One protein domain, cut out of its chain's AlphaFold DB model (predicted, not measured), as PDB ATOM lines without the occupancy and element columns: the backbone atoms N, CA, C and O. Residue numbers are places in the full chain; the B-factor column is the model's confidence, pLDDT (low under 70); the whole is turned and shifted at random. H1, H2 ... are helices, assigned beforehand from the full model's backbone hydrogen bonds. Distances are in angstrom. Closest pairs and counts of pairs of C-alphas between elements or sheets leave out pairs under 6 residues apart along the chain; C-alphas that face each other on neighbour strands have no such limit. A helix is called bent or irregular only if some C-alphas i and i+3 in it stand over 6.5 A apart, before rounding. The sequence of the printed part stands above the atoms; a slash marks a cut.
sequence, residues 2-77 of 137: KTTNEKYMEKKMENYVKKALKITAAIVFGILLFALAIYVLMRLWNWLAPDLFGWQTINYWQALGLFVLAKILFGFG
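What this domain is: This is residues 2 to 77 of the 137 residues of an uncharacterized protein of Croceivirga radicis (UniProt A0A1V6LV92). One very long helix, H1, makes the length of a rod, and after it a short link folds back to a much shorter helix, H2, which slants away from H1 without packing on it. Residues 2 to 37 stick out as a long free arm. The 76 printed residues hold two named helices, H1 then H2, and no named strand; the class is all helix. The whole is extended, with a radius of gyration of the C-alphas of 22.4 A and spans of 76 by 25 by 17 A.

How they stand to each other: H1, residues 4 to 53, has a kink of 30 degrees near residue 47 and is only just irregular, with C-alphas 47 and 50 lying 6.55 A apart. A short link of 6 residues joins it to H2, residues 60 to 75. H1 and H2 are apart, with no C-alpha of the one within 8 A of the other. Residues 68 to 77, of which 68 to 75 belong to H2, stand free. In H2 every O i to N i+4 pair is within hydrogen-bond range; in H1, 44 of 46 are.

Where its parts are: H1 runs 72.5 A from C-alpha 4 at (-75.226, -9.469, 18.278) to C-alpha 53. H2 runs 21.2 A and ends with C-alpha 75 at (-40.901, -36.236, -1.143).

The domain as a whole: The C-alphas of Thr 3 and Gly 54, the two farthest apart, are 75.7 A apart. The printed part has no cut. Its mean pLDDT is 75.4; residue 2, residues 45 to 60, residue 62 and residues 74 to 77 are under 70.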
ATOM      1  N   LYS A   2     -77.328 -10.514  25.396       59.41
ATOM      2  CA  LYS A   2     -75.985 -10.473  24.778       59.41
ATOM      3  C   LYS A   2     -76.063  -9.818  23.400       59.41
ATOM      4  O   LYS A   2     -76.958 -10.154  22.618       59.41
ATOM      5  N   THR A   3     -75.156  -8.890  23.125       74.44
ATOM      6  CA  THR A   3     -75.172  -8.098  21.889       74.44
ATOM      7  C   THR A   3     -74.857  -8.995  20.689       74.44
ATOM      8  O   THR A   3     -74.134  -9.986  20.793       74.44
ATOM      9  N   THR A   4     -75.415  -8.689  19.519       75.88
ATOM     10  CA  THR A   4     -75.226  -9.469  18.278       75.88
ATOM     11  C   THR A   4     -73.752  -9.667  17.908       75.88
ATOM     12  O   THR A   4     -73.393 -10.702  17.343       75.88
ATOM     13  N   ASN A   5     -72.890  -8.725  18.297       73.94
ATOM     14  CA  ASN A   5     -71.444  -8.801  18.109       73.94
ATOM     15  C   ASN A   5     -70.791  -9.891  18.975       73.94
ATOM     16  O   ASN A   5     -69.932 -10.613  18.476       73.94
ATOM     17  N   GLU A   6     -71.224 -10.093  20.223       75.31
ATOM     18  CA  GLU A   6     -70.685 -11.155  21.091       75.31
ATOM     19  C   GLU A   6     -70.948 -12.547  20.512       75.31
ATOM     20  O   GLU A   6     -70.035 -13.366  20.420       75.31
ATOM     21  N   LYS A   7     -72.170 -12.795  20.021       76.81
ATOM     22  CA  LYS A   7     -72.533 -14.089  19.415       76.81
ATOM     23  C   LYS A   7     -71.744 -14.380  18.134       76.81
ATOM     24  O   LYS A   7     -71.442 -15.536  17.832       76.81
ATOM     25  N   TYR A   8     -71.409 -13.340  17.367       74.62
ATOM     26  CA  TYR A   8     -70.566 -13.470  16.178       74.62
ATOM     27  C   TYR A   8     -69.118 -13.824  16.548       74.62
ATOM     28  O   TYR A   8     -68.501 -14.674  15.899       74.62
ATOM     29  N   MET A   9     -68.591 -13.217  17.612       74.69
ATOM     30  CA  MET A   9     -67.226 -13.457  18.078       74.69
ATOM     31  C   MET A   9     -67.065 -14.847  18.703       74.69
ATOM     32  O   MET A   9     -66.090 -15.524  18.384       74.69
ATOM     33  N   GLU A  10     -68.045 -15.333  19.472       76.94
ATOM     34  CA  GLU A  10     -68.055 -16.700  20.019       76.94
ATOM     35  C   GLU A  10     -68.016 -17.758  18.896       76.94
ATOM     36  O   GLU A  10     -67.126 -18.611  18.873       76.94
ATOM     37  N   LYS A  11     -68.885 -17.651  17.876       74.25
ATOM     38  CA  LYS A  11     -68.878 -18.584  16.727       74.25
ATOM     39  C   LYS A  11     -67.574 -18.548  15.927       74.25
ATOM     40  O   LYS A  11     -67.123 -19.574  15.411       74.25
ATOM     41  N   LYS A  12     -66.969 -17.366  15.783       74.38
ATOM     42  CA  LYS A  12     -65.696 -17.206  15.068       74.38
ATOM     43  C   LYS A  12     -64.539 -17.824  15.855       74.38
ATOM     44  O   LYS A  12     -63.715 -18.509  15.246       74.38
ATOM     45  N   MET A  13     -64.512 -17.624  17.173       76.38
ATOM     46  CA  MET A  13     -63.539 -18.213  18.097       76.38
ATOM     47  C   MET A  13     -63.633 -19.739  18.095       76.38
ATOM     48  O   MET A  13     -62.623 -20.404  17.880       76.38
ATOM     49  N   GLU A  14     -64.837 -20.307  18.201       79.56
ATOM     50  CA  GLU A  14     -65.026 -21.761  18.164       79.56
ATOM     51  C   GLU A  14     -64.492 -22.394  16.880       79.56
ATOM     52  O   GLU A  14     -63.807 -23.414  16.921       79.56
ATOM     53  N   ASN A  15     -64.771 -21.791  15.724       76.38
ATOM     54  CA  ASN A  15     -64.291 -22.310  14.448       76.38
ATOM     55  C   ASN A  15     -62.769 -22.198  14.301       76.38
ATOM     56  O   ASN A  15     -62.163 -23.012  13.601       76.38
ATOM     57  N   TYR A  16     -62.145 -21.208  14.941       82.94
ATOM     58  CA  TYR A  16     -60.692 -21.065  14.960       82.94
ATOM     59  C   TYR A  16     -60.041 -22.106  15.871       82.94
ATOM     60  O   TYR A  16     -59.113 -22.789  15.444       82.94
ATOM     61  N   VAL A  17     -60.585 -22.295  17.076       83.50
ATOM     62  CA  VAL A  17     -60.129 -23.306  18.037       83.50
ATOM     63  C   VAL A  17     -60.310 -24.712  17.465       83.50
ATOM     64  O   VAL A  17     -59.355 -25.482  17.433       83.50
ATOM     65  N   LYS A  18     -61.477 -25.031  16.887       83.00
ATOM     66  CA  LYS A  18     -61.735 -26.319  16.213       83.00
ATOM     67  C   LYS A  18     -60.762 -26.568  15.056       83.00
ATOM     68  O   LYS A  18     -60.302 -27.693  14.872       83.00
ATOM     69  N   LYS A  19     -60.408 -25.535  14.281       79.00
ATOM     70  CA  LYS A  19     -59.397 -25.646  13.213       79.00
ATOM     71  C   LYS A  19     -57.989 -25.863  13.755       79.00
ATOM     72  O   LYS A  19     -57.285 -26.708  13.212       79.00
ATOM     73  N   ALA A  20     -57.588 -25.126  14.787       82.62
ATOM     74  CA  ALA A  20     -56.282 -25.285  15.415       82.62
ATOM     75  C   ALA A  20     -56.137 -26.691  16.015       82.62
ATOM     76  O   ALA A  20     -55.196 -27.398  15.672       82.62
ATOM     77  N   LEU A  21     -57.132 -27.149  16.781       90.06
ATOM     78  CA  LEU A  21     -57.177 -28.503  17.336       90.06
ATOM     79  C   LEU A  21     -57.112 -29.578  16.247       90.06
ATOM     80  O   LEU A  21     -56.352 -30.533  16.380       90.06
ATOM     81  N   LYS A  22     -57.844 -29.412  15.138       87.50
ATOM     82  CA  LYS A  22     -57.810 -30.365  14.018       87.50
ATOM     83  C   LYS A  22     -56.432 -30.444  13.353       87.50
ATOM     84  O   LYS A  22     -56.022 -31.527  12.952       87.50
ATOM     85  N   ILE A  23     -55.725 -29.320  13.229       88.12
ATOM     86  CA  ILE A  23     -54.372 -29.287  12.657       88.12
ATOM     87  C   ILE A  23     -53.376 -29.941  13.616       88.12
ATOM     88  O   ILE A  23     -52.616 -30.804  13.190       88.12
ATOM     89  N   THR A  24     -53.415 -29.595  14.903       91.88
ATOM     90  CA  THR A  24     -52.541 -30.204  15.913       91.88
ATOM     91  C   THR A  24     -52.764 -31.714  15.997       91.88
ATOM     92  O   THR A  24     -51.801 -32.473  15.952       91.88
ATOM     93  N   ALA A  25     -54.021 -32.165  16.014       90.38
ATOM     94  CA  ALA A  25     -54.358 -33.587  16.000       90.38
ATOM     95  C   ALA A  25     -53.841 -34.297  14.738       90.38
ATOM     96  O   ALA A  25     -53.298 -35.394  14.834       90.38
ATOM     97  N   ALA A  26     -53.950 -33.666  13.564       86.19
ATOM     98  CA  ALA A  26     -53.426 -34.228  12.321       86.19
ATOM     99  C   ALA A  26     -51.892 -34.355  12.326       86.19
ATOM    100  O   ALA A  26     -51.366 -35.353  11.841       86.19
ATOM    101  N   ILE A  27     -51.174 -33.381  12.896       91.69
ATOM    102  CA  ILE A  27     -49.709 -33.428  13.025       91.69
ATOM    103  C   ILE A  27     -49.292 -34.555  13.971       91.69
ATOM    104  O   ILE A  27     -48.437 -35.363  13.618       91.69
ATOM    105  N   VAL A  28     -49.926 -34.647  15.143       93.81
ATOM    106  CA  VAL A  28     -49.650 -35.712  16.120       93.81
ATOM    107  C   VAL A  28     -49.912 -37.086  15.505       93.81
ATOM    108  O   VAL A  28     -49.074 -37.973  15.621       93.81
ATOM    109  N   PHE A  29     -51.023 -37.249  14.785       90.38
ATOM    110  CA  PHE A  29     -51.347 -38.499  14.098       90.38
ATOM    111  C   PHE A  29     -50.321 -38.853  13.009       90.38
ATOM    112  O   PHE A  29     -49.902 -40.004  12.912       90.38
ATOM    113  N   GLY A  30     -49.862 -37.865  12.235       88.44
ATOM    114  CA  GLY A  30     -48.806 -38.057  11.239       88.44
ATOM    115  C   GLY A  30     -47.484 -38.522  11.857       88.44
ATOM    116  O   GLY A  30     -46.879 -39.467  11.359       88.44
ATOM    117  N   ILE A  31     -47.068 -37.914  12.971       90.00
ATOM    118  CA  ILE A  31     -45.860 -38.318  13.709       90.00
ATOM    119  C   ILE A  31     -46.018 -39.734  14.270       90.00
ATOM    120  O   ILE A  31     -45.085 -40.527  14.193       90.00
ATOM    121  N   LEU A  32     -47.198 -40.071  14.795       92.88
ATOM    122  CA  LEU A  32     -47.472 -41.387  15.368       92.88
ATOM    123  C   LEU A  32     -47.375 -42.500  14.314       92.88
ATOM    124  O   LEU A  32     -46.706 -43.506  14.539       92.88
ATOM    125  N   LEU A  33     -47.992 -42.301  13.143       85.56
ATOM    126  CA  LEU A  33     -47.896 -43.239  12.021       85.56
ATOM    127  C   LEU A  33     -46.462 -43.372  11.512       85.56
ATOM    128  O   LEU A  33     -46.011 -44.470  11.194       85.56
ATOM    129  N   PHE A  34     -45.739 -42.258  11.455       82.56
ATOM    130  CA  PHE A  34     -44.353 -42.244  11.023       82.56
ATOM    131  C   PHE A  34     -43.434 -43.008  11.992       82.56
ATOM    132  O   PHE A  34     -42.632 -43.838  11.566       82.56
ATOM    133  N   ALA A  35     -43.607 -42.801  13.299       83.94
ATOM    134  CA  ALA A  35     -42.893 -43.542  14.333       83.94
ATOM    135  C   ALA A  35     -43.220 -45.043  14.291       83.94
ATOM    136  O   ALA A  35     -42.318 -45.870  14.411       83.94
ATOM    137  N   LEU A  36     -44.488 -45.401  14.058       86.69
ATOM    138  CA  LEU A  36     -44.910 -46.794  13.898       86.69
ATOM    139  C   LEU A  36     -44.250 -47.444  12.672       86.69
ATOM    140  O   LEU A  36     -43.747 -48.560  12.769       86.69
ATOM    141  N   ALA A  37     -44.197 -46.738  11.540       78.62
ATOM    142  CA  ALA A  37     -43.537 -47.223  10.332       78.62
ATOM    143  C   ALA A  37     -42.039 -47.481  10.565       78.62
ATOM    144  O   ALA A  37     -41.542 -48.541  10.190       78.62
ATOM    145  N   ILE A  38     -41.334 -46.565  11.243       78.31
ATOM    146  CA  ILE A  38     -39.926 -46.762  11.626       78.31
ATOM    147  C   ILE A  38     -39.777 -47.946  12.584       78.31
ATOM    148  O   ILE A  38     -38.863 -48.748  12.421       78.31
ATOM    149  N   TYR A  39     -40.664 -48.077  13.570       82.75
ATOM    150  CA  TYR A  39     -40.612 -49.164  14.544       82.75
ATOM    151  C   TYR A  39     -40.777 -50.536  13.881       82.75
ATOM    152  O   TYR A  39     -40.000 -51.453  14.151       82.75
ATOM    153  N   VAL A  40     -41.750 -50.670  12.976       82.50
ATOM    154  CA  VAL A  40     -41.970 -51.902  12.206       82.50
ATOM    155  C   VAL A  40     -40.777 -52.184  11.298       82.50
ATOM    156  O   VAL A  40     -40.295 -53.313  11.282       82.50
ATOM    157  N   LEU A  41     -40.255 -51.164  10.608       80.88
ATOM    158  CA  LEU A  41     -39.058 -51.289   9.778       80.88
ATOM    159  C   LEU A  41     -37.862 -51.778  10.608       80.88
ATOM    160  O   LEU A  41     -37.203 -52.731  10.212       80.88
ATOM    161  N   MET A  42     -37.618 -51.189  11.784       74.56
ATOM    162  CA  MET A  42     -36.537 -51.578  12.693       74.56
ATOM    163  C   MET A  42     -36.712 -53.017  13.187       74.56
ATOM    164  O   MET A  42     -35.762 -53.793  13.156       74.56
ATOM    165  N   ARG A  43     -37.920 -53.395  13.625       74.19
ATOM    166  CA  ARG A  43     -38.210 -54.738  14.148       74.19
ATOM    167  C   ARG A  43     -38.057 -55.807  13.068       74.19
ATOM    168  O   ARG A  43     -37.447 -56.837  13.329       74.19
ATOM    169  N   LEU A  44     -38.587 -55.547  11.874       72.50
ATOM    170  CA  LEU A  44     -38.541 -56.464  10.739       72.50
ATOM    171  C   LEU A  44     -37.116 -56.594  10.192       72.50
ATOM    172  O   LEU A  44     -36.644 -57.701   9.948       72.50
ATOM    173  N   TRP A  45     -36.397 -55.476  10.073       68.19
ATOM    174  CA  TRP A  45     -35.010 -55.468   9.617       68.19
ATOM    175  C   TRP A  45     -34.069 -56.175  10.596       68.19
ATOM    176  O   TRP A  45     -33.173 -56.894  10.165       68.19
ATOM    177  N   ASN A  46     -34.292 -56.030  11.906       66.50
ATOM    178  CA  ASN A  46     -33.482 -56.694  12.932       66.50
ATOM    179  C   ASN A  46     -33.648 -58.225  12.936       66.50
ATOM    180  O   ASN A  46     -32.777 -58.923  13.438       66.50
ATOM    181  N   TRP A  47     -34.747 -58.746  12.381       68.75
ATOM    182  CA  TRP A  47     -34.951 -60.188  12.211       68.75
ATOM    183  C   TRP A  47     -34.444 -60.696  10.857       68.75
ATOM    184  O   TRP A  47     -33.830 -61.751  10.805       68.75
ATOM    185  N   LEU A  48     -34.655 -59.954   9.763       65.19
ATOM    186  CA  LEU A  48     -34.264 -60.414   8.424       65.19
ATOM    187  C   LEU A  48     -32.771 -60.247   8.115       65.19
ATOM    188  O   LEU A  48     -32.177 -61.112   7.478       65.19
ATOM    189  N   ALA A  49     -32.165 -59.120   8.489       62.31
ATOM    190  CA  ALA A  49     -30.819 -58.779   8.027       62.31
ATOM    191  C   ALA A  49     -29.702 -59.684   8.590       62.31
ATOM    192  O   ALA A  49     -28.813 -60.040   7.812       62.31
ATOM    193  N   PRO A  50     -29.726 -60.095   9.877       61.41
ATOM    194  CA  PRO A  50     -28.711 -61.003  10.412       61.41
ATOM    195  C   PRO A  50     -28.819 -62.409   9.813       61.41
ATOM    196  O   PRO A  50     -27.798 -63.022   9.514       61.41
ATOM    197  N   ASP A  51     -30.050 -62.883   9.608       60.47
ATOM    198  CA  ASP A  51     -30.352 -64.270   9.230       60.47
ATOM    199  C   ASP A  51     -30.159 -64.527   7.723       60.47
ATOM    200  O   ASP A  51     -29.776 -65.618   7.314       60.47
ATOM    201  N   LEU A  52     -30.378 -63.509   6.878       60.38
ATOM    202  CA  LEU A  52     -30.293 -63.654   5.418       60.38
ATOM    203  C   LEU A  52     -28.933 -63.292   4.816       60.38
ATOM    204  O   LEU A  52     -28.590 -63.818   3.759       60.38
ATOM    205  N   PHE A  53     -28.171 -62.383   5.431       62.09
ATOM    206  CA  PHE A  53     -26.981 -61.818   4.780       62.09
ATOM    207  C   PHE A  53     -25.682 -61.955   5.575       62.09
ATOM    208  O   PHE A  53     -24.625 -61.676   5.013       62.09
ATOM    209  N   GLY A  54     -25.719 -62.355   6.856       57.25
ATOM    210  CA  GLY A  54     -24.512 -62.465   7.694       57.25
ATOM    211  C   GLY A  54     -23.684 -61.170   7.776       57.25
ATOM    212  O   GLY A  54     -22.518 -61.191   8.167       57.25
ATOM    213  N   TRP A  55     -24.269 -60.041   7.363       54.31
ATOM    214  CA  TRP A  55     -23.605 -58.751   7.251       54.31
ATOM    215  C   TRP A  55     -23.812 -57.938   8.530       54.31
ATOM    216  O   TRP A  55     -24.813 -58.090   9.231       54.31
ATOM    217  N   GLN A  56     -22.850 -57.065   8.836       59.53
ATOM    218  CA  GLN A  56     -22.892 -56.197  10.015       59.53
ATOM    219  C   GLN A  56     -24.177 -55.355  10.021       59.53
ATOM    220  O   GLN A  56     -24.588 -54.810   8.996       59.53
ATOM    221  N   THR A  57     -24.803 -55.265  11.196       59.50
ATOM    222  CA  THR A  57     -26.051 -54.533  11.444       59.50
ATOM    223  C   THR A  57     -26.009 -53.132  10.838       59.50
ATOM    224  O   THR A  57     -25.042 -52.399  11.055       59.50
ATOM    225  N   ILE A  58     -27.075 -52.741  10.131       64.31
ATOM    226  CA  ILE A  58     -27.238 -51.372   9.631       64.31
ATOM    227  C   ILE A  58     -27.102 -50.403  10.806       64.31
ATOM    228  O   ILE A  58     -27.895 -50.428  11.749       64.31
ATOM    229  N   ASN A  59     -26.074 -49.556  10.752       65.75
ATOM    230  CA  ASN A  59     -25.831 -48.551  11.778       65.75
ATOM    231  C   ASN A  59     -26.903 -47.450  11.673       65.75
ATOM    232  O   ASN A  59     -27.455 -47.202  10.597       65.75
ATOM    233  N   TYR A  60     -27.175 -46.750  12.774       56.22
ATOM    234  CA  TYR A  60     -28.175 -45.678  12.882       56.22
ATOM    235  C   TYR A  60     -28.079 -44.656  11.729       56.22
ATOM    236  O   TYR A  60     -29.084 -44.195  11.191       56.22
ATOM    237  N   TRP A  61     -26.854 -44.385  11.272       74.19
ATOM    238  CA  TRP A  61     -26.542 -43.500  10.149       74.19
ATOM    239  C   TRP A  61     -26.940 -44.030   8.764       74.19
ATOM    240  O   TRP A  61     -27.309 -43.244   7.894       74.19
ATOM    241  N   GLN A  62     -26.915 -45.344   8.546       69.94
ATOM    242  CA  GLN A  62     -27.347 -45.954   7.284       69.94
ATOM    243  C   GLN A  62     -28.876 -45.964   7.168       69.94
ATOM    244  O   GLN A  62     -29.411 -45.665   6.101       69.94
ATOM    245  N   ALA A  63     -29.583 -46.217   8.272       71.88
ATOM    246  CA  ALA A  63     -31.039 -46.084   8.320       71.88
ATOM    247  C   ALA A  63     -31.478 -44.627   8.086       71.88
ATOM    248  O   ALA A  63     -32.411 -44.379   7.320       71.88
ATOM    249  N   LEU A  64     -30.760 -43.659   8.673       77.94
ATOM    250  CA  LEU A  64     -30.968 -42.231   8.419       77.94
ATOM    251  C   LEU A  64     -30.739 -41.884   6.937       77.94
ATOM    252  O   LEU A  64     -31.556 -41.189   6.337       77.94
ATOM    253  N   GLY A  65     -29.666 -42.400   6.331       81.00
ATOM    254  CA  GLY A  65     -29.361 -42.200   4.912       81.00
ATOM    255  C   GLY A  65     -30.449 -42.749   3.986       81.00
ATOM    256  O   GLY A  65     -30.898 -42.044   3.083       81.00
ATOM    257  N   LEU A  66     -30.939 -43.965   4.244       80.00
ATOM    258  CA  LEU A  66     -32.027 -44.568   3.469       80.00
ATOM    259  C   LEU A  66     -33.344 -43.802   3.648       80.00
ATOM    260  O   LEU A  66     -34.084 -43.607   2.685       80.00
ATOM    261  N   PHE A  67     -33.615 -43.315   4.860       80.38
ATOM    262  CA  PHE A  67     -34.782 -42.489   5.135       80.38
ATOM    263  C   PHE A  67     -34.738 -41.158   4.371       80.38
ATOM    264  O   PHE A  67     -35.724 -40.768   3.746       80.38
ATOM    265  N   VAL A  68     -33.583 -40.486   4.356       81.94
ATOM    266  CA  VAL A  68     -33.368 -39.263   3.571       81.94
ATOM    267  C   VAL A  68     -33.496 -39.547   2.074       81.94
ATOM    268  O   VAL A  68     -34.155 -38.786   1.369       81.94
ATOM    269  N   LEU A  69     -32.950 -40.663   1.589       78.88
ATOM    270  CA  LEU A  69     -33.054 -41.060   0.185       78.88
ATOM    271  C   LEU A  69     -34.512 -41.315  -0.221       78.88
ATOM    272  O   LEU A  69     -34.976 -40.770  -1.218       78.88
ATOM    273  N   ALA A  70     -35.272 -42.059   0.588       79.38
ATOM    274  CA  ALA A  70     -36.704 -42.254   0.385       79.38
ATOM    275  C   ALA A  70     -37.463 -40.919   0.445       79.38
ATOM    276  O   ALA A  70     -38.355 -40.672  -0.364       79.38
ATOM    277  N   LYS A  71     -37.083 -40.009   1.348       74.94
ATOM    278  CA  LYS A  71     -37.688 -38.678   1.447       74.94
ATOM    279  C   LYS A  71     -37.372 -37.793   0.241       74.94
ATOM    280  O   LYS A  71     -38.193 -36.946  -0.091       74.94
ATOM    281  N   ILE A  72     -36.239 -37.980  -0.424       76.19
ATOM    282  CA  ILE A  72     -35.894 -37.267  -1.660       76.19
ATOM    283  C   ILE A  72     -36.629 -37.885  -2.853       76.19
ATOM    284  O   ILE A  72     -37.245 -37.153  -3.625       76.19
ATOM    285  N   LEU A  73     -36.644 -39.215  -2.963       73.06
ATOM    286  CA  LEU A  73     -37.295 -39.935  -4.063       73.06
ATOM    287  C   LEU A  73     -38.824 -39.804  -4.037       73.06
ATOM    288  O   LEU A  73     -39.440 -39.600  -5.078       73.06
ATOM    289  N   PHE A  74     -39.442 -39.866  -2.857       67.00
ATOM    290  CA  PHE A  74     -40.898 -39.779  -2.700       67.00
ATOM    291  C   PHE A  74     -41.391 -38.395  -2.246       67.00
ATOM    292  O   PHE A  74     -42.580 -38.104  -2.337       67.00
ATOM    293  N   GLY A  75     -40.514 -37.518  -1.747       60.50
ATOM    294  CA  GLY A  75     -40.901 -36.236  -1.143       60.50
ATOM    295  C   GLY A  75     -40.728 -34.996  -2.017       60.50
ATOM    296  O   GLY A  75     -41.000 -33.909  -1.517       60.50
ATOM    297  N   PHE A  76     -40.335 -35.137  -3.287       58.34
ATOM    298  CA  PHE A  76     -40.430 -34.059  -4.285       58.34
ATOM    299  C   PHE A  76     -41.733 -34.088  -5.109       58.34
ATOM    300  O   PHE A  76     -41.991 -33.170  -5.882       58.34
ATOM    301  N   GLY A  77     -42.590 -35.096  -4.925       56.81
ATOM    302  CA  GLY A  77     -43.825 -35.275  -5.693       56.81
ATOM    303  C   GLY A  77     -45.094 -35.125  -4.857       56.81
ATOM    304  O   GLY A  77     -45.860 -36.078  -4.760       56.81
TER     305      GLY A  77